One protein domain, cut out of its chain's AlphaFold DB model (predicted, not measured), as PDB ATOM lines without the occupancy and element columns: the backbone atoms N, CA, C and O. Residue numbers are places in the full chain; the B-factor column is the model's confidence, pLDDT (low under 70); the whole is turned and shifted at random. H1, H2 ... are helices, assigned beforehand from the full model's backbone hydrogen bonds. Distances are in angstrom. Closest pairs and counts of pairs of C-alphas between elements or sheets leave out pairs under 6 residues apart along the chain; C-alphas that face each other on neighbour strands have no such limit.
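Overview. This is residues 2 to 137 of the 137 residues of an uncharacterized protein of [Flavobacterium] thermophilum (UniProt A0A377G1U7). Five long helices make an elongated, loosely joined body: H3 and H4 lie side by side as a long hairpin, H5 folds back along part of H4 but shifted lengthwise, and H1 packs on H5. H2 meets the end of H1 in an open L, makes a corner with H5 where residues 23 to 31 touch residues 111 to 116, and slants on to the start of H3, and residues 43 to 48 stick out there. The printed part has 136 residues, with five named helices, H1 to H5 in order, and no named strand; the class is all helix. The whole is loose, with a radius of gyration of the C-alphas of 17.6 A, and spans 57 by 32 by 21 A.

Along the chain. H1, residues 2 to 21, begins at C-alpha 2 (4.216, -29.719, -21.870) and is 28.7 A long. H2, residues 23 to 45, is 31.9 A long and ends at C-alpha 45 (12.951, -18.605, 25.935). H3, residues 49 to 74, is 37.6 A long. H4, residues 79 to 105, is the longest by residues and measures 38.9 A. H5, residues 111 to 135, is 36.2 A long and ends at C-alpha 135 (2.038, -41.390, -22.329).

Arrangement. H5 is the hub, the helix that touches most others. It touches H1 at a shallow tilt of 27 degrees, opposite ways, with the closest C-alphas, those of Leu 13 and Leu 126, 5.9 A apart. H4 and H5 form a hairpin at a shallow tilt of 10 degrees, opposite ways; H5 touches H4 with residues 114 to 125 alone, and the closest C-alphas are those of Trp 84 and Tyr 125, at 6.9 A. H2 touches H5 at a steep tilt of 54 degrees, opposite ways, residues 23 to 31 alone meeting residues 111 to 116 alone; the closest C-alphas are those of Thr 27 and Lys 112, at 5.4 A. H3 and H4 form a hairpin at a shallow tilt of 9 degrees, opposite ways, with the C-alphas of Tyr 68 and Ser 85 closest, at 5.1 A. H2 touches H3 at a steep tilt of 48 degrees, opposite ways, with residues 38 to 42 alone meeting 49 to 50 alone; the C-alphas of Glu 42 and Pro 49 are closest, at 5.3 A. H1 and H2 are close but not clearly touching, about perpendicular at 80 degrees, with the C-alphas of Ala 19 and Arg 26 closest, at 7.5 A. The helix packing is part aligned, part crossed. H1 is apart from H3 and H4, H2 from H4, and H3 from H5. Every O i to N i+4 pair is within hydrogen-bond range in H1, H2, H3, H4 and H5.

Size, cuts and confidence. The two C-alphas farthest apart are those of Gly 46 and Phe 135, at 57.5 A, while those of Lys 2 and Leu 137 are 9.2 A apart. The printed part has no cut, and its four links are tight. The mean pLDDT of the printed part is 78.5; it is under 70 at residues 44 to 54, 72 to 77, 106 and 137.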
ATOM      1  N   LYS A   2       4.065 -28.321 -22.327       70.75
ATOM      2  CA  LYS A   2       4.216 -29.719 -21.870       70.75
ATOM      3  C   LYS A   2       5.672 -30.181 -21.673       70.75
ATOM      4  O   LYS A   2       6.002 -30.723 -20.628       70.75
ATOM      5  N   VAL A   3       6.557 -29.887 -22.630       77.25
ATOM      6  CA  VAL A   3       7.989 -30.252 -22.555       77.25
ATOM      7  C   VAL A   3       8.688 -29.599 -21.354       77.25
ATOM      8  O   VAL A   3       9.440 -30.257 -20.646       77.25
ATOM      9  N   LEU A   4       8.384 -28.327 -21.072       81.44
ATOM     10  CA  LEU A   4       8.908 -27.605 -19.904       81.44
ATOM     11  C   LEU A   4       8.464 -28.247 -18.582       81.44
ATOM     12  O   LEU A   4       9.287 -28.404 -17.686       81.44
ATOM     13  N   MET A   5       7.197 -28.663 -18.479       77.81
ATOM     14  CA  MET A   5       6.692 -29.390 -17.307       77.81
ATOM     15  C   MET A   5       7.411 -30.724 -17.106       77.81
ATOM     16  O   MET A   5       7.815 -31.029 -15.991       77.81
ATOM     17  N   VAL A   6       7.632 -31.498 -18.173       81.88
ATOM     18  CA  VAL A   6       8.357 -32.775 -18.081       81.88
ATOM     19  C   VAL A   6       9.805 -32.562 -17.640       81.88
ATOM     20  O   VAL A   6      10.266 -33.248 -16.731       81.88
ATOM     21  N   ILE A   7      10.514 -31.589 -18.225       86.06
ATOM     22  CA  ILE A   7      11.893 -31.255 -17.832       86.06
ATOM     23  C   ILE A   7      11.946 -30.845 -16.356       86.06
ATOM     24  O   ILE A   7      12.802 -31.324 -15.613       86.06
ATOM     25  N   PHE A   8      11.009 -30.006 -15.913       85.25
ATOM     26  CA  PHE A   8      10.922 -29.581 -14.520       85.25
ATOM     27  C   PHE A   8      10.652 -30.759 -13.570       85.25
ATOM     28  O   PHE A   8      11.343 -30.909 -12.562       85.25
ATOM     29  N   THR A   9       9.710 -31.648 -13.897       83.69
ATOM     30  CA  THR A   9       9.417 -32.826 -13.067       83.69
ATOM     31  C   THR A   9      10.587 -33.810 -13.036       83.69
ATOM     32  O   THR A   9      10.900 -34.349 -11.974       83.69
ATOM     33  N   LEU A  10      11.289 -34.013 -14.156       87.88
ATOM     34  CA  LEU A  10      12.500 -34.841 -14.203       87.88
ATOM     35  C   LEU A  10      13.626 -34.252 -13.347       87.88
ATOM     36  O   LEU A  10      14.295 -34.989 -12.625       87.88
ATOM     37  N   TYR A  11      13.802 -32.930 -13.367       91.88
ATOM     38  CA  TYR A  11      14.738 -32.247 -12.477       91.88
ATOM     39  C   TYR A  11      14.379 -32.475 -10.999       91.88
ATOM     40  O   TYR A  11      15.237 -32.864 -10.205       91.88
ATOM     41  N   MET A  12      13.103 -32.311 -10.636       89.19
ATOM     42  CA  MET A  12      12.612 -32.573  -9.277       89.19
ATOM     43  C   MET A  12      12.830 -34.033  -8.859       89.19
ATOM     44  O   MET A  12      13.239 -34.300  -7.728       89.19
ATOM     45  N   LEU A  13      12.614 -34.984  -9.773       89.50
ATOM     46  CA  LEU A  13      12.852 -36.405  -9.534       89.50
ATOM     47  C   LEU A  13      14.338 -36.684  -9.282       89.50
ATOM     48  O   LEU A  13      14.669 -37.347  -8.302       89.50
ATOM     49  N   LEU A  14      15.233 -36.142 -10.111       90.81
ATOM     50  CA  LEU A  14      16.682 -36.281  -9.936       90.81
ATOM     51  C   LEU A  14      17.146 -35.734  -8.584       90.81
ATOM     52  O   LEU A  14      17.914 -36.392  -7.880       90.81
ATOM     53  N   GLN A  15      16.640 -34.567  -8.178       90.31
ATOM     54  CA  GLN A  15      16.938 -34.002  -6.862       90.31
ATOM     55  C   GLN A  15      16.456 -34.911  -5.728       90.31
ATOM     56  O   GLN A  15      17.173 -35.131  -4.749       90.31
ATOM     57  N   ASN A  16      15.264 -35.486  -5.868       88.62
ATOM     58  CA  ASN A  16      14.703 -36.370  -4.858       88.62
ATOM     59  C   ASN A  16      15.453 -37.717  -4.777       88.62
ATOM     60  O   ASN A  16      15.683 -38.237  -3.685       88.62
ATOM     61  N   LEU A  17      15.936 -38.247  -5.903       88.88
ATOM     62  CA  LEU A  17      16.792 -39.440  -5.945       88.88
ATOM     63  C   LEU A  17      18.181 -39.175  -5.348       88.88
ATOM     64  O   LEU A  17      18.698 -39.995  -4.586       88.88
ATOM     65  N   ASN A  18      18.769 -38.008  -5.614       89.69
ATOM     66  CA  ASN A  18      20.012 -37.585  -4.965       89.69
ATOM     67  C   ASN A  18      19.834 -37.445  -3.447       89.69
ATOM     68  O   ASN A  18      20.691 -37.875  -2.671       89.69
ATOM     69  N   ALA A  19      18.694 -36.903  -3.009       85.38
ATOM     70  CA  ALA A  19      18.330 -36.848  -1.600       85.38
ATOM     71  C   ALA A  19      18.212 -38.245  -0.973       85.38
ATOM     72  O   ALA A  19      18.669 -38.438   0.153       85.38
ATOM     73  N   TRP A  20      17.650 -39.215  -1.700       86.19
ATOM     74  CA  TRP A  20      17.563 -40.607  -1.260       86.19
ATOM     75  C   TRP A  20      18.942 -41.256  -1.115       86.19
ATOM     76  O   TRP A  20      19.238 -41.869  -0.089       86.19
ATOM     77  N   LYS A  21      19.818 -41.077  -2.109       88.50
ATOM     78  CA  LYS A  21      21.191 -41.606  -2.081       88.50
ATOM     79  C   LYS A  21      21.956 -41.119  -0.849       88.50
ATOM     80  O   LYS A  21      22.638 -41.898  -0.188       88.50
ATOM     81  N   ASN A  22      21.781 -39.847  -0.504       88.69
ATOM     82  CA  ASN A  22      22.470 -39.205   0.613       88.69
ATOM     83  C   ASN A  22      21.624 -39.150   1.894       88.69
ATOM     84  O   ASN A  22      21.927 -38.371   2.802       88.69
ATOM     85  N   ILE A  23      20.574 -39.972   2.001       85.62
ATOM     86  CA  ILE A  23      19.559 -39.800   3.043       85.62
ATOM     87  C   ILE A  23      20.121 -39.952   4.448       85.62
ATOM     88  O   ILE A  23      19.763 -39.184   5.326       85.62
ATOM     89  N   ASN A  24      21.059 -40.876   4.669       85.62
ATOM     90  CA  ASN A  24      21.650 -41.064   5.993       85.62
ATOM     91  C   ASN A  24      22.438 -39.821   6.440       85.62
ATOM     92  O   ASN A  24      22.291 -39.391   7.581       85.62
ATOM     93  N   ILE A  25      23.221 -39.216   5.541       86.69
ATOM     94  CA  ILE A  25      23.986 -37.988   5.819       86.69
ATOM     95  C   ILE A  25      23.020 -36.829   6.066       86.69
ATOM     96  O   ILE A  25      23.105 -36.156   7.089       86.69
ATOM     97  N   ARG A  26      22.032 -36.659   5.181       82.50
ATOM     98  CA  ARG A  26      21.026 -35.601   5.288       82.50
ATOM     99  C   ARG A  26      20.189 -35.720   6.559       82.50
ATOM    100  O   ARG A  26      19.901 -34.715   7.189       82.50
ATOM    101  N   THR A  27      19.818 -36.935   6.965       85.31
ATOM    102  CA  THR A  27      19.064 -37.154   8.208       85.31
ATOM    103  C   THR A  27      19.883 -36.825   9.447       85.31
ATOM    104  O   THR A  27      19.311 -36.304  10.395       85.31
ATOM    105  N   LYS A  28      21.199 -37.075   9.438       85.69
ATOM    106  CA  LYS A  28      22.088 -36.670  10.534       85.69
ATOM    107  C   LYS A  28      22.204 -35.150  10.621       85.69
ATOM    108  O   LYS A  28      21.984 -34.610  11.695       85.69
ATOM    109  N   ASP A  29      22.450 -34.477   9.498       86.50
ATOM    110  CA  ASP A  29      22.512 -33.008   9.433       86.50
ATOM    111  C   ASP A  29      21.185 -32.358   9.870       86.50
ATOM    112  O   ASP A  29      21.170 -31.424  10.668       86.50
ATOM    113  N   LEU A  30      20.048 -32.894   9.412       82.31
ATOM    114  CA  LEU A  30      18.725 -32.437   9.846       82.31
ATOM    115  C   LEU A  30      18.493 -32.669  11.341       82.31
ATOM    116  O   LEU A  30      17.946 -31.792  12.004       82.31
ATOM    117  N   GLN A  31      18.907 -33.823  11.872       85.75
ATOM    118  CA  GLN A  31      18.793 -34.123  13.297       85.75
ATOM    119  C   GLN A  31      19.638 -33.155  14.131       85.75
ATOM    120  O   GLN A  31      19.158 -32.641  15.135       85.75
ATOM    121  N   GLU A  32      20.870 -32.879  13.708       87.69
ATOM    122  CA  GLU A  32      21.781 -31.969  14.399       87.69
ATOM    123  C   GLU A  32      21.249 -30.534  14.399       87.69
ATOM    124  O   GLU A  32      21.177 -29.902  15.452       87.69
ATOM    125  N   LYS A  33      20.778 -30.044  13.245       85.06
ATOM    126  CA  LYS A  33      20.125 -28.733  13.143       85.06
ATOM    127  C   LYS A  33      18.889 -28.643  14.026       85.06
ATOM    128  O   LYS A  33      18.692 -27.627  14.685       85.06
ATOM    129  N   PHE A  34      18.074 -29.695  14.061       78.62
ATOM    130  CA  PHE A  34      16.873 -29.721  14.887       78.62
ATOM    131  C   PHE A  34      17.213 -29.723  16.383       78.62
ATOM    132  O   PHE A  34      16.646 -28.931  17.129       78.62
ATOM    133  N   ASN A  35      18.202 -30.516  16.806       83.12
ATOM    134  CA  ASN A  35      18.701 -30.522  18.184       83.12
ATOM    135  C   ASN A  35      19.262 -29.149  18.586       83.12
ATOM    136  O   ASN A  35      18.884 -28.614  19.623       83.12
ATOM    137  N   LYS A  36      20.108 -28.542  17.744       84.69
ATOM    138  CA  LYS A  36      20.700 -27.225  18.011       84.69
ATOM    139  C   LYS A  36      19.635 -26.134  18.119       84.69
ATOM    140  O   LYS A  36      19.652 -25.337  19.049       84.69
ATOM    141  N   SER A  37      18.682 -26.132  17.191       77.00
ATOM    142  CA  SER A  37      17.570 -25.180  17.174       77.00
ATOM    143  C   SER A  37      16.638 -25.373  18.381       77.00
ATOM    144  O   SER A  37      16.036 -24.412  18.865       77.00
ATOM    145  N   TYR A  38      16.513 -26.601  18.891       76.31
ATOM    146  CA  TYR A  38      15.800 -26.893  20.133       76.31
ATOM    147  C   TYR A  38      16.569 -26.359  21.355       76.31
ATOM    148  O   TYR A  38      15.998 -25.601  22.137       76.31
ATOM    149  N   GLU A  39      17.869 -26.645  21.478       78.88
ATOM    150  CA  GLU A  39      18.719 -26.144  22.572       78.88
ATOM    151  C   GLU A  39      18.798 -24.610  22.621       78.88
ATOM    152  O   GLU A  39      18.722 -24.013  23.696       78.88
ATOM    153  N   GLU A  40      18.947 -23.946  21.472       78.06
ATOM    154  CA  GLU A  40      18.963 -22.481  21.391       78.06
ATOM    155  C   GLU A  40      17.634 -21.884  21.845       78.06
ATOM    156  O   GLU A  40      17.617 -20.905  22.591       78.06
ATOM    157  N   SER A  41      16.512 -22.506  21.478       70.94
ATOM    158  CA  SER A  41      15.211 -22.069  21.976       70.94
ATOM    159  C   SER A  41      15.057 -22.285  23.475       70.94
ATOM    160  O   SER A  41      14.472 -21.438  24.148       70.94
ATOM    161  N   GLU A  42      15.623 -23.370  24.013       71.62
ATOM    162  CA  GLU A  42      15.626 -23.643  25.446       71.62
ATOM    163  C   GLU A  42      16.369 -22.555  26.223       71.62
ATOM    164  O   GLU A  42      15.849 -22.036  27.214       71.62
ATOM    165  N   LYS A  43      17.520 -22.121  25.698       72.56
ATOM    166  CA  LYS A  43      18.334 -21.033  26.256       72.56
ATOM    167  C   LYS A  43      17.673 -19.659  26.133       72.56
ATOM    168  O   LYS A  43      17.719 -18.884  27.082       72.56
ATOM    169  N   LEU A  44      17.081 -19.343  24.978       68.75
ATOM    170  CA  LEU A  44      16.512 -18.018  24.700       68.75
ATOM    171  C   LEU A  44      15.178 -17.778  25.408       68.75
ATOM    172  O   LEU A  44      14.896 -16.655  25.817       68.75
ATOM    173  N   LEU A  45      14.335 -18.806  25.517       65.31
ATOM    174  CA  LEU A  45      12.951 -18.605  25.935       65.31
ATOM    175  C   LEU A  45      12.730 -18.792  27.427       65.31
ATOM    176  O   LEU A  45      11.729 -18.266  27.905       65.31
ATOM    177  N   GLY A  46      13.619 -19.489  28.152       61.81
ATOM    178  CA  GLY A  46      13.698 -19.588  29.621       61.81
ATOM    179  C   GLY A  46      12.470 -20.138  30.375       61.81
ATOM    180  O   GLY A  46      12.626 -20.734  31.437       61.81
ATOM    181  N   LYS A  47      11.249 -19.962  29.852       56.53
ATOM    182  CA  LYS A  47       9.970 -20.217  30.513       56.53
ATOM    183  C   LYS A  47       8.984 -21.096  29.753       56.53
ATOM    184  O   LYS A  47       8.108 -21.574  30.445       56.53
ATOM    185  N   ASN A  48       9.073 -21.331  28.435       63.47
ATOM    186  CA  ASN A  48       8.305 -22.383  27.714       63.47
ATOM    187  C   ASN A  48       8.715 -22.500  26.218       63.47
ATOM    188  O   ASN A  48       7.912 -22.234  25.321       63.47
ATOM    189  N   PRO A  49       9.961 -22.898  25.908       59.47
ATOM    190  CA  PRO A  49      10.441 -23.070  24.524       59.47
ATOM    191  C   PRO A  49       9.620 -24.088  23.729       59.47
ATOM    192  O   PRO A  49       9.319 -23.907  22.548       59.47
ATOM    193  N   SER A  50       9.206 -25.137  24.439       64.38
ATOM    194  CA  SER A  50       8.301 -26.189  23.995       64.38
ATOM    195  C   SER A  50       7.017 -25.645  23.378       64.38
ATOM    196  O   SER A  50       6.567 -26.171  22.366       64.38
ATOM    197  N   LEU A  51       6.443 -24.584  23.952       68.50
ATOM    198  CA  LEU A  51       5.162 -24.030  23.522       68.50
ATOM    199  C   LEU A  51       5.281 -23.283  22.186       68.50
ATOM    200  O   LEU A  51       4.440 -23.467  21.315       68.50
ATOM    201  N   ILE A  52       6.332 -22.480  21.983       69.62
ATOM    202  CA  ILE A  52       6.533 -21.747  20.718       69.62
ATOM    203  C   ILE A  52       6.849 -22.713  19.574       69.62
ATOM    204  O   ILE A  52       6.297 -22.576  18.479       69.62
ATOM    205  N   TYR A  53       7.676 -23.727  19.839       68.06
ATOM    206  CA  TYR A  53       7.911 -24.807  18.883       68.06
ATOM    207  C   TYR A  53       6.629 -25.550  18.539       68.06
ATOM    208  O   TYR A  53       6.359 -25.787  17.366       68.06
ATOM    209  N   MET A  54       5.823 -25.873  19.549       69.50
ATOM    210  CA  MET A  54       4.537 -26.532  19.363       69.50
ATOM    211  C   MET A  54       3.601 -25.679  18.509       69.50
ATOM    212  O   MET A  54       3.076 -26.181  17.525       69.50
ATOM    213  N   ILE A  55       3.439 -24.389  18.817       71.12
ATOM    214  CA  ILE A  55       2.573 -23.474  18.060       71.12
ATOM    215  C   ILE A  55       3.046 -23.361  16.608       71.12
ATOM    216  O   ILE A  55       2.254 -23.537  15.685       71.12
ATOM    217  N   THR A  56       4.343 -23.136  16.393       76.31
ATOM    218  CA  THR A  56       4.915 -23.020  15.044       76.31
ATOM    219  C   THR A  56       4.721 -24.318  14.261       76.31
ATOM    220  O   THR A  56       4.291 -24.299  13.110       76.31
ATOM    221  N   PHE A  57       4.974 -25.461  14.897       74.75
ATOM    222  CA  PHE A  57       4.821 -26.767  14.274       74.75
ATOM    223  C   PHE A  57       3.349 -27.094  13.967       74.75
ATOM    224  O   PHE A  57       3.059 -27.628  12.896       74.75
ATOM    225  N   VAL A  58       2.411 -26.739  14.855       75.88
ATOM    226  CA  VAL A  58       0.959 -26.863  14.628       75.88
ATOM    227  C   VAL A  58       0.542 -26.039  13.415       75.88
ATOM    228  O   VAL A  58      -0.127 -26.570  12.532       75.88
ATOM    229  N   ILE A  59       0.967 -24.775  13.339       78.31
ATOM    230  CA  ILE A  59       0.627 -23.880  12.225       78.31
ATOM    231  C   ILE A  59       1.157 -24.445  10.904       78.31
ATOM    232  O   ILE A  59       0.398 -24.570   9.945       78.31
ATOM    233  N   VAL A  60       2.430 -24.847  10.853       81.06
ATOM    234  CA  VAL A  60       3.039 -25.416   9.638       81.06
ATOM    235  C   VAL A  60       2.354 -26.723   9.235       81.06
ATOM    236  O   VAL A  60       2.064 -26.931   8.058       81.06
ATOM    237  N   THR A  61       2.045 -27.589  10.200       79.31
ATOM    238  CA  THR A  61       1.337 -28.850   9.946       79.31
ATOM    239  C   THR A  61      -0.062 -28.600   9.396       79.31
ATOM    240  O   THR A  61      -0.453 -29.221   8.409       79.31
ATOM    241  N   PHE A  62      -0.803 -27.661   9.986       78.88
ATOM    242  CA  PHE A  62      -2.135 -27.286   9.527       78.88
ATOM    243  C   PHE A  62      -2.101 -26.708   8.108       78.88
ATOM    244  O   PHE A  62      -2.860 -27.152   7.250       78.88
ATOM    245  N   LEU A  63      -1.171 -25.788   7.826       83.19
ATOM    246  CA  LEU A  63      -0.980 -25.226   6.486       83.19
ATOM    247  C   LEU A  63      -0.639 -26.308   5.455       83.19
ATOM    248  O   LEU A  63      -1.217 -26.316   4.369       83.19
ATOM    249  N   ASN A  64       0.241 -27.251   5.801       78.81
ATOM    250  CA  ASN A  64       0.585 -28.378   4.935       78.81
ATOM    251  C   ASN A  64      -0.629 -29.271   4.655       78.81
ATOM    252  O   ASN A  64      -0.870 -29.631   3.506       78.81
ATOM    253  N   ILE A  65      -1.422 -29.606   5.677       78.69
ATOM    254  CA  ILE A  65      -2.642 -30.409   5.510       78.69
ATOM    255  C   ILE A  65      -3.640 -29.683   4.601       78.69
ATOM    256  O   ILE A  65      -4.121 -30.276   3.635       78.69
ATOM    257  N   CYS A  66      -3.896 -28.396   4.846       81.00
ATOM    258  CA  CYS A  66      -4.763 -27.572   4.002       81.00
ATOM    259  C   CYS A  66      -4.270 -27.527   2.553       81.00
ATOM    260  O   CYS A  66      -5.075 -27.664   1.631       81.00
ATOM    261  N   PHE A  67      -2.958 -27.399   2.336       80.94
ATOM    262  CA  PHE A  67      -2.358 -27.458   1.006       80.94
ATOM    263  C   PHE A  67      -2.601 -28.812   0.330       80.94
ATOM    264  O   PHE A  67      -3.064 -28.834  -0.807       80.94
ATOM    265  N   TYR A  68      -2.350 -29.939   1.006       77.62
ATOM    266  CA  TYR A  68      -2.536 -31.269   0.412       77.62
ATOM    267  C   TYR A  68      -4.003 -31.577   0.094       77.62
ATOM    268  O   TYR A  68      -4.286 -32.153  -0.957       77.62
ATOM    269  N   ILE A  69      -4.935 -31.156   0.954       73.19
ATOM    270  CA  ILE A  69      -6.379 -31.280   0.703       73.19
ATOM    271  C   ILE A  69      -6.781 -30.421  -0.501       73.19
ATOM    272  O   ILE A  69      -7.418 -30.920  -1.429       73.19
ATOM    273  N   SER A  70      -6.353 -29.155  -0.527       75.50
ATOM    274  CA  SER A  70      -6.665 -28.225  -1.620       75.50
ATOM    275  C   SER A  70      -6.092 -28.722  -2.944       75.50
ATOM    276  O   SER A  70      -6.804 -28.803  -3.943       75.50
ATOM    277  N   ALA A  71      -4.832 -29.156  -2.952       70.44
ATOM    278  CA  ALA A  71      -4.202 -29.727  -4.131       70.44
ATOM    279  C   ALA A  71      -4.943 -30.991  -4.609       70.44
ATOM    280  O   ALA A  71      -5.127 -31.174  -5.811       70.44
ATOM    281  N   GLY A  72      -5.435 -31.821  -3.676       64.62
ATOM    282  CA  GLY A  72      -6.240 -33.009  -3.978       64.62
ATOM    283  C   GLY A  72      -7.570 -32.677  -4.649       64.62
ATOM    284  O   GLY A  72      -8.000 -33.394  -5.547       64.62
ATOM    285  N   SER A  73      -8.185 -31.560  -4.260       65.44
ATOM    286  CA  SER A  73      -9.449 -31.088  -4.837       65.44
ATOM    287  C   SER A  73      -9.307 -30.412  -6.208       65.44
ATOM    288  O   SER A  73     -10.254 -30.430  -6.988       65.44
ATOM    289  N   ILE A  74      -8.131 -29.851  -6.528       63.44
ATOM    290  CA  ILE A  74      -7.861 -29.162  -7.806       63.44
ATOM    291  C   ILE A  74      -7.496 -30.157  -8.921       63.44
ATOM    292  O   ILE A  74      -7.764 -29.893 -10.093       63.44
ATOM    293  N   ILE A  75      -6.930 -31.322  -8.575       61.31
ATOM    294  CA  ILE A  75      -6.568 -32.386  -9.529       61.31
ATOM    295  C   ILE A  75      -7.410 -33.655  -9.256       61.31
ATOM    296  O   ILE A  75      -6.859 -34.715  -8.950       61.31
ATOM    297  N   PRO A  76      -8.754 -33.589  -9.360       53.53
ATOM    298  CA  PRO A  76      -9.641 -34.671  -8.923       53.53
ATOM    299  C   PRO A  76      -9.559 -35.937  -9.793       53.53
ATOM    300  O   PRO A  76      -9.954 -37.012  -9.353       53.53
ATOM    301  N   ASN A  77      -8.997 -35.851 -11.004       61.97
ATOM    302  CA  ASN A  77      -8.987 -36.960 -11.969       61.97
ATOM    303  C   ASN A  77      -7.769 -37.894 -11.852       61.97
ATOM    304  O   ASN A  77      -7.552 -38.731 -12.726       61.97
ATOM    305  N   SER A  78      -6.957 -37.766 -10.800       70.50
ATOM    306  CA  SER A  78      -5.779 -38.611 -10.593       70.50
ATOM    307  C   SER A  78      -5.869 -39.355  -9.254       70.50
ATOM    308  O   SER A  78      -5.490 -38.805  -8.218       70.50
ATOM    309  N   PRO A  79      -6.322 -40.625  -9.245       74.69
ATOM    310  CA  PRO A  79      -6.415 -41.443  -8.031       74.69
ATOM    311  C   PRO A  79      -5.091 -41.533  -7.260       74.69
ATOM    312  O   PRO A  79      -5.072 -41.547  -6.032       74.69
ATOM    313  N   LEU A  80      -3.965 -41.530  -7.979       74.62
ATOM    314  CA  LEU A  80      -2.621 -41.516  -7.399       74.62
ATOM    315  C   LEU A  80      -2.245 -40.169  -6.768       74.62
ATOM    316  O   LEU A  80      -1.489 -40.156  -5.800       74.62
ATOM    317  N   PHE A  81      -2.789 -39.052  -7.261       75.00
ATOM    318  CA  PHE A  81      -2.633 -37.747  -6.614       75.00
ATOM    319  C   PHE A  81      -3.392 -37.701  -5.283       75.00
ATOM    320  O   PHE A  81      -2.833 -37.276  -4.275       75.00
ATOM    321  N   LEU A  82      -4.637 -38.191  -5.266       75.81
ATOM    322  CA  LEU A  82      -5.442 -38.305  -4.044       75.81
ATOM    323  C   LEU A  82      -4.796 -39.246  -3.021       75.81
ATOM    324  O   LEU A  82      -4.771 -38.955  -1.828       75.81
ATOM    325  N   LEU A  83      -4.223 -40.359  -3.485       81.62
ATOM    326  CA  LEU A  83      -3.473 -41.268  -2.625       81.62
ATOM    327  C   LEU A  83      -2.209 -40.597  -2.066       81.62
ATOM    328  O   LEU A  83      -1.939 -40.702  -0.872       81.62
ATOM    329  N   TRP A  84      -1.451 -39.879  -2.901       83.62
ATOM    330  CA  TRP A  84      -0.274 -39.127  -2.465       83.62
ATOM    331  C   TRP A  84      -0.640 -38.077  -1.410       83.62
ATOM    332  O   TRP A  84      -0.019 -38.050  -0.347       83.62
ATOM    333  N   SER A  85      -1.676 -37.268  -1.646       79.56
ATOM    334  CA  SER A  85      -2.102 -36.238  -0.695       79.56
ATOM    335  C   SER A  85      -2.590 -36.847   0.623       79.56
ATOM    336  O   SER A  85      -2.190 -36.379   1.688       79.56
ATOM    337  N   ALA A  86      -3.361 -37.939   0.576       82.19
ATOM    338  CA  ALA A  86      -3.811 -38.656   1.767       82.19
ATOM    339  C   ALA A  86      -2.636 -39.207   2.591       82.19
ATOM    340  O   ALA A  86      -2.593 -39.026   3.810       82.19
ATOM    341  N   ILE A  87      -1.644 -39.823   1.937       85.69
ATOM    342  CA  ILE A  87      -0.439 -40.304   2.621       85.69
ATOM    343  C   ILE A  87       0.315 -39.123   3.248       85.69
ATOM    344  O   ILE A  87       0.710 -39.209   4.410       85.69
ATOM    345  N   MET A  88       0.476 -38.003   2.537       84.38
ATOM    346  CA  MET A  88       1.151 -36.821   3.081       84.38
ATOM    347  C   MET A  88       0.426 -36.245   4.304       84.38
ATOM    348  O   MET A  88       1.089 -35.861   5.269       84.38
ATOM    349  N   VAL A  89      -0.911 -36.241   4.327       83.00
ATOM    350  CA  VAL A  89      -1.698 -35.846   5.509       83.00
ATOM    351  C   VAL A  89      -1.407 -36.770   6.697       83.00
ATOM    352  O   VAL A  89      -1.069 -36.287   7.776       83.00
ATOM    353  N   VAL A  90      -1.454 -38.093   6.499       85.69
ATOM    354  CA  VAL A  90      -1.169 -39.082   7.558       85.69
ATOM    355  C   VAL A  90       0.251 -38.926   8.105       85.69
ATOM    356  O   VAL A  90       0.476 -38.988   9.314       85.69
ATOM    357  N   VAL A  91       1.217 -38.684   7.221       84.81
ATOM    358  CA  VAL A  91       2.623 -38.481   7.577       84.81
ATOM    359  C   VAL A  91       2.808 -37.223   8.418       84.81
ATOM    360  O   VAL A  91       3.476 -37.287   9.446       84.81
ATOM    361  N   ASN A  92       2.166 -36.114   8.046       80.75
ATOM    362  CA  ASN A  92       2.199 -34.876   8.827       80.75
ATOM    363  C   ASN A  92       1.550 -35.050  10.213       80.75
ATOM    364  O   ASN A  92       2.125 -34.616  11.209       80.75
ATOM    365  N   ILE A  93       0.411 -35.751  10.301       82.38
ATOM    366  CA  ILE A  93      -0.242 -36.070  11.583       82.38
ATOM    367  C   ILE A  93       0.675 -36.921  12.465       82.38
ATOM    368  O   ILE A  93       0.825 -36.649  13.655       82.38
ATOM    369  N   LYS A  94       1.327 -37.944  11.903       84.25
ATOM    370  CA  LYS A  94       2.242 -38.791  12.674       84.25
ATOM    371  C   LYS A  94       3.435 -37.997  13.209       84.25
ATOM    372  O   LYS A  94       3.758 -38.118  14.387       84.25
ATOM    373  N   THR A  95       4.050 -37.153  12.383       80.88
ATOM    374  CA  THR A  95       5.161 -36.292  12.816       80.88
ATOM    375  C   THR A  95       4.719 -35.315  13.899       80.88
ATOM    376  O   THR A  95       5.448 -35.106  14.863       80.88
ATOM    377  N   PHE A  96       3.500 -34.783  13.798       80.25
ATOM    378  CA  PHE A  96       2.902 -33.982  14.860       80.25
ATOM    379  C   PHE A  96       2.793 -34.746  16.179       80.25
ATOM    380  O   PHE A  96       3.235 -34.246  17.211       80.25
ATOM    381  N   MET A  97       2.294 -35.982  16.151       81.06
ATOM    382  CA  MET A  97       2.219 -36.822  17.348       81.06
ATOM    383  C   MET A  97       3.600 -37.113  17.949       81.06
ATOM    384  O   MET A  97       3.741 -37.150  19.172       81.06
ATOM    385  N   ASP A  98       4.628 -37.290  17.122       80.94
ATOM    386  CA  ASP A  98       5.999 -37.497  17.594       80.94
ATOM    387  C   ASP A  98       6.587 -36.225  18.233       80.94
ATOM    388  O   ASP A  98       7.257 -36.307  19.264       80.94
ATOM    389  N   VAL A  99       6.266 -35.040  17.704       77.12
ATOM    390  CA  VAL A  99       6.609 -33.750  18.330       77.12
ATOM    391  C   VAL A  99       5.847 -33.546  19.641       77.12
ATOM    392  O   VAL A  99       6.437 -33.095  20.616       77.12
ATOM    393  N   LEU A 100       4.574 -33.940  19.738       76.06
ATOM    394  CA  LEU A 100       3.850 -33.922  21.018       76.06
ATOM    395  C   LEU A 100       4.517 -34.829  22.058       76.06
ATOM    396  O   LEU A 100       4.704 -34.436  23.211       76.06
ATOM    397  N   LYS A 101       4.938 -36.031  21.651       78.56
ATOM    398  CA  LYS A 101       5.676 -36.953  22.525       78.56
ATOM    399  C   LYS A 101       7.022 -36.379  22.958       78.56
ATOM    400  O   LYS A 101       7.400 -36.577  24.115       78.56
ATOM    401  N   MET A 102       7.715 -35.636  22.093       76.81
ATOM    402  CA  MET A 102       8.938 -34.909  22.454       76.81
ATOM    403  C   MET A 102       8.711 -33.988  23.653       76.81
ATOM    404  O   MET A 102       9.527 -33.982  24.566       76.81
ATOM    405  N   LEU A 103       7.587 -33.267  23.699       70.31
ATOM    406  CA  LEU A 103       7.279 -32.357  24.808       70.31
ATOM    407  C   LEU A 103       7.130 -33.095  26.144       70.31
ATOM    408  O   LEU A 103       7.565 -32.593  27.176       70.31
ATOM    409  N   SER A 104       6.555 -34.301  26.117       71.06
ATOM    410  CA  SER A 104       6.393 -35.134  27.317       71.06
ATOM    411  C   SER A 104       7.687 -35.826  27.757       71.06
ATOM    412  O   SER A 104       7.927 -35.999  28.948       71.06
ATOM    413  N   THR A 105       8.537 -36.220  26.806       75.50
ATOM    414  CA  THR A 105       9.724 -37.053  27.068       75.50
ATOM    415  C   THR A 105      11.031 -36.267  27.088       75.50
ATOM    416  O   THR A 105      12.063 -36.827  27.455       75.50
ATOM    417  N   LYS A 106      11.004 -34.996  26.662       69.31
ATOM    418  CA  LYS A 106      12.174 -34.154  26.352       69.31
ATOM    419  C   LYS A 106      13.181 -34.821  25.405       69.31
ATOM    420  O   LYS A 106      14.354 -34.461  25.386       69.31
ATOM    421  N   LYS A 107      12.737 -35.812  24.626       73.44
ATOM    422  CA  LYS A 107      13.565 -36.530  23.654       73.44
ATOM    423  C   LYS A 107      13.152 -36.147  22.252       73.44
ATOM    424  O   LYS A 107      12.009 -36.365  21.857       73.44
ATOM    425  N   VAL A 108      14.109 -35.609  21.508       71.88
ATOM    426  CA  VAL A 108      13.911 -35.225  20.116       71.88
ATOM    427  C   VAL A 108      13.619 -36.476  19.273       71.88
ATOM    428  O   VAL A 108      14.378 -37.445  19.352       71.88
ATOM    429  N   PRO A 109      12.530 -36.497  18.485       74.75
ATOM    430  CA  PRO A 109      12.177 -37.644  17.668       74.75
ATOM    431  C   PRO A 109      13.164 -37.795  16.509       74.75
ATOM    432  O   PRO A 109      13.661 -36.812  15.958       74.75
ATOM    433  N   GLU A 110      13.433 -39.041  16.121       78.69
ATOM    434  CA  GLU A 110      14.315 -39.319  14.990       78.69
ATOM    435  C   GLU A 110      13.674 -38.871  13.671       78.69
ATOM    436  O   GLU A 110      12.673 -39.436  13.225       78.69
ATOM    437  N   VAL A 111      14.307 -37.933  12.961       78.31
ATOM    438  CA  VAL A 111      13.844 -37.484  11.628       78.31
ATOM    439  C   VAL A 111      14.085 -38.511  10.511       78.31
ATOM    440  O   VAL A 111      13.613 -38.343   9.382       78.31
ATOM    441  N   LYS A 112      14.800 -39.606  10.799       77.94
ATOM    442  CA  LYS A 112      15.240 -40.593   9.802       77.94
ATOM    443  C   LYS A 112      14.084 -41.295   9.094       77.94
ATOM    444  O   LYS A 112      14.121 -41.438   7.871       77.94
ATOM    445  N   TRP A 113      13.079 -41.751   9.839       80.56
ATOM    446  CA  TRP A 113      11.946 -42.476   9.255       80.56
ATOM    447  C   TRP A 113      11.099 -41.550   8.373       80.56
ATOM    448  O   TRP A 113      10.751 -41.919   7.253       80.56
ATOM    449  N   TYR A 114      10.853 -40.326   8.849       80.62
ATOM    450  CA  TYR A 114      10.065 -39.306   8.164       80.62
ATOM    451  C   TYR A 114      10.722 -38.883   6.850       80.62
ATOM    452  O   TYR A 114      10.092 -38.925   5.793       80.62
ATOM    453  N   SER A 115      12.020 -38.564   6.895       79.06
ATOM    454  CA  SER A 115      12.773 -38.171   5.702       79.06
ATOM    455  C   SER A 115      12.776 -39.277   4.653       79.06
ATOM    456  O   SER A 115      12.574 -38.986   3.479       79.06
ATOM    457  N   LYS A 116      12.984 -40.542   5.051       83.19
ATOM    458  CA  LYS A 116      12.942 -41.675   4.114       83.19
ATOM    459  C   LYS A 116      11.577 -41.797   3.465       83.19
ATOM    460  O   LYS A 116      11.470 -41.815   2.243       83.19
ATOM    461  N   LEU A 117      10.532 -41.846   4.274       84.00
ATOM    462  CA  LEU A 117       9.191 -42.087   3.776       84.00
ATOM    463  C   LEU A 117       8.748 -40.993   2.787       84.00
ATOM    464  O   LEU A 117       8.307 -41.319   1.689       84.00
ATOM    465  N   ILE A 118       8.977 -39.713   3.103       83.50
ATOM    466  CA  ILE A 118       8.654 -38.597   2.197       83.50
ATOM    467  C   ILE A 118       9.452 -38.659   0.898       83.50
ATOM    468  O   ILE A 118       8.881 -38.507  -0.182       83.50
ATOM    469  N   THR A 119      10.765 -38.885   0.974       83.88
ATOM    470  CA  THR A 119      11.601 -38.967  -0.228       83.88
ATOM    471  C   THR A 119      11.149 -40.113  -1.137       83.88
ATOM    472  O   THR A 119      11.099 -39.938  -2.355       83.88
ATOM    473  N   LEU A 120      10.743 -41.252  -0.571       86.00
ATOM    474  CA  LEU A 120      10.210 -42.376  -1.338       86.00
ATOM    475  C   LEU A 120       8.875 -42.021  -2.011       86.00
ATOM    476  O   LEU A 120       8.751 -42.141  -3.228       86.00
ATOM    477  N   ILE A 121       7.905 -41.531  -1.233       85.62
ATOM    478  CA  ILE A 121       6.559 -41.183  -1.713       85.62
ATOM    479  C   ILE A 121       6.625 -40.137  -2.829       85.62
ATOM    480  O   ILE A 121       6.002 -40.305  -3.878       85.62
ATOM    481  N   ASN A 122       7.436 -39.093  -2.646       85.50
ATOM    482  CA  ASN A 122       7.619 -38.060  -3.661       85.50
ATOM    483  C   ASN A 122       8.274 -38.613  -4.932       85.50
ATOM    484  O   ASN A 122       7.921 -38.184  -6.023       85.50
ATOM    485  N   SER A 123       9.186 -39.585  -4.826       85.81
ATOM    486  CA  SER A 123       9.818 -40.196  -6.005       85.81
ATOM    487  C   SER A 123       8.802 -40.984  -6.828       85.81
ATOM    488  O   SER A 123       8.751 -40.832  -8.045       85.81
ATOM    489  N   VAL A 124       7.958 -41.777  -6.159       84.88
ATOM    490  CA  VAL A 124       6.884 -42.548  -6.806       84.88
ATOM    491  C   VAL A 124       5.880 -41.616  -7.483       84.88
ATOM    492  O   VAL A 124       5.518 -41.832  -8.638       84.88
ATOM    493  N   TYR A 125       5.480 -40.541  -6.800       84.62
ATOM    494  CA  TYR A 125       4.565 -39.552  -7.361       84.62
ATOM    495  C   TYR A 125       5.158 -38.824  -8.580       84.62
ATOM    496  O   TYR A 125       4.491 -38.709  -9.605       84.62
ATOM    497  N   LEU A 126       6.415 -38.375  -8.507       85.12
ATOM    498  CA  LEU A 126       7.081 -37.681  -9.616       85.12
ATOM    499  C   LEU A 126       7.260 -38.596 -10.838       85.12
ATOM    500  O   LEU A 126       7.034 -38.153 -11.960       85.12
ATOM    501  N   LEU A 127       7.598 -39.873 -10.630       84.75
ATOM    502  CA  LEU A 127       7.655 -40.877 -11.702       84.75
ATOM    503  C   LEU A 127       6.291 -41.074 -12.367       84.75
ATOM    504  O   LEU A 127       6.192 -41.060 -13.593       84.75
ATOM    505  N   TYR A 128       5.238 -41.216 -11.563       82.88
ATOM    506  CA  TYR A 128       3.878 -41.335 -12.075       82.88
ATOM    507  C   TYR A 128       3.445 -40.082 -12.845       82.88
ATOM    508  O   TYR A 128       2.845 -40.195 -13.911       82.88
ATOM    509  N   PHE A 129       3.786 -38.892 -12.347       81.38
ATOM    510  CA  PHE A 129       3.490 -37.640 -13.036       81.38
ATOM    511  C   PHE A 129       4.169 -37.589 -14.407       81.38
ATOM    512  O   PHE A 129       3.508 -37.282 -15.392       81.38
ATOM    513  N   VAL A 130       5.458 -37.942 -14.492       82.38
ATOM    514  CA  VAL A 130       6.180 -38.030 -15.773       82.38
ATOM    515  C   VAL A 130       5.500 -39.025 -16.716       82.38
ATOM    516  O   VAL A 130       5.290 -38.697 -17.880       82.38
ATOM    517  N   TYR A 131       5.107 -40.203 -16.222       81.19
ATOM    518  CA  TYR A 131       4.404 -41.207 -17.023       81.19
ATOM    519  C   TYR A 131       3.079 -40.676 -17.588       81.19
ATOM    520  O   TYR A 131       2.852 -40.740 -18.794       81.19
ATOM    521  N   GLN A 132       2.228 -40.098 -16.737       76.62
ATOM    522  CA  GLN A 132       0.945 -39.528 -17.156       76.62
ATOM    523  C   GLN A 132       1.132 -38.442 -18.220       76.62
ATOM    524  O   GLN A 132       0.433 -38.429 -19.229       76.62
ATOM    525  N   TYR A 133       2.115 -37.563 -18.026       74.94
ATOM    526  CA  TYR A 133       2.358 -36.436 -18.921       74.94
ATOM    527  C   TYR A 133       3.004 -36.816 -20.263       74.94
ATOM    528  O   TYR A 133       2.911 -36.043 -21.213       74.94
ATOM    529  N   LEU A 134       3.701 -37.956 -20.331       77.31
ATOM    530  CA  LEU A 134       4.357 -38.438 -21.550       77.31
ATOM    531  C   LEU A 134       3.495 -39.408 -22.360       77.31
ATOM    532  O   LEU A 134       3.595 -39.414 -23.583       77.31
ATOM    533  N   PHE A 135       2.693 -40.242 -21.693       75.44
ATOM    534  CA  PHE A 135       2.038 -41.390 -22.329       75.44
ATOM    535  C   PHE A 135       0.509 -41.345 -22.296       75.44
ATOM    536  O   PHE A 135      -0.118 -42.115 -23.020       75.44
ATOM    537  N   VAL A 136      -0.100 -40.485 -21.473       70.81
ATOM    538  CA  VAL A 136      -1.566 -40.435 -21.299       70.81
ATOM    539  C   VAL A 136      -2.162 -39.089 -21.730       70.81
ATOM    540  O   VAL A 136      -3.228 -39.080 -22.340       70.81
ATOM    541  N   LEU A 137      -1.491 -37.966 -21.435       63.78
ATOM    542  CA  LEU A 137      -1.957 -36.586 -21.686       63.78
ATOM    543  C   LEU A 137      -1.394 -35.936 -22.952       63.78
ATOM    544  O   LEU A 137      -2.173 -35.297 -23.695       63.78
TER     545      LEU A 137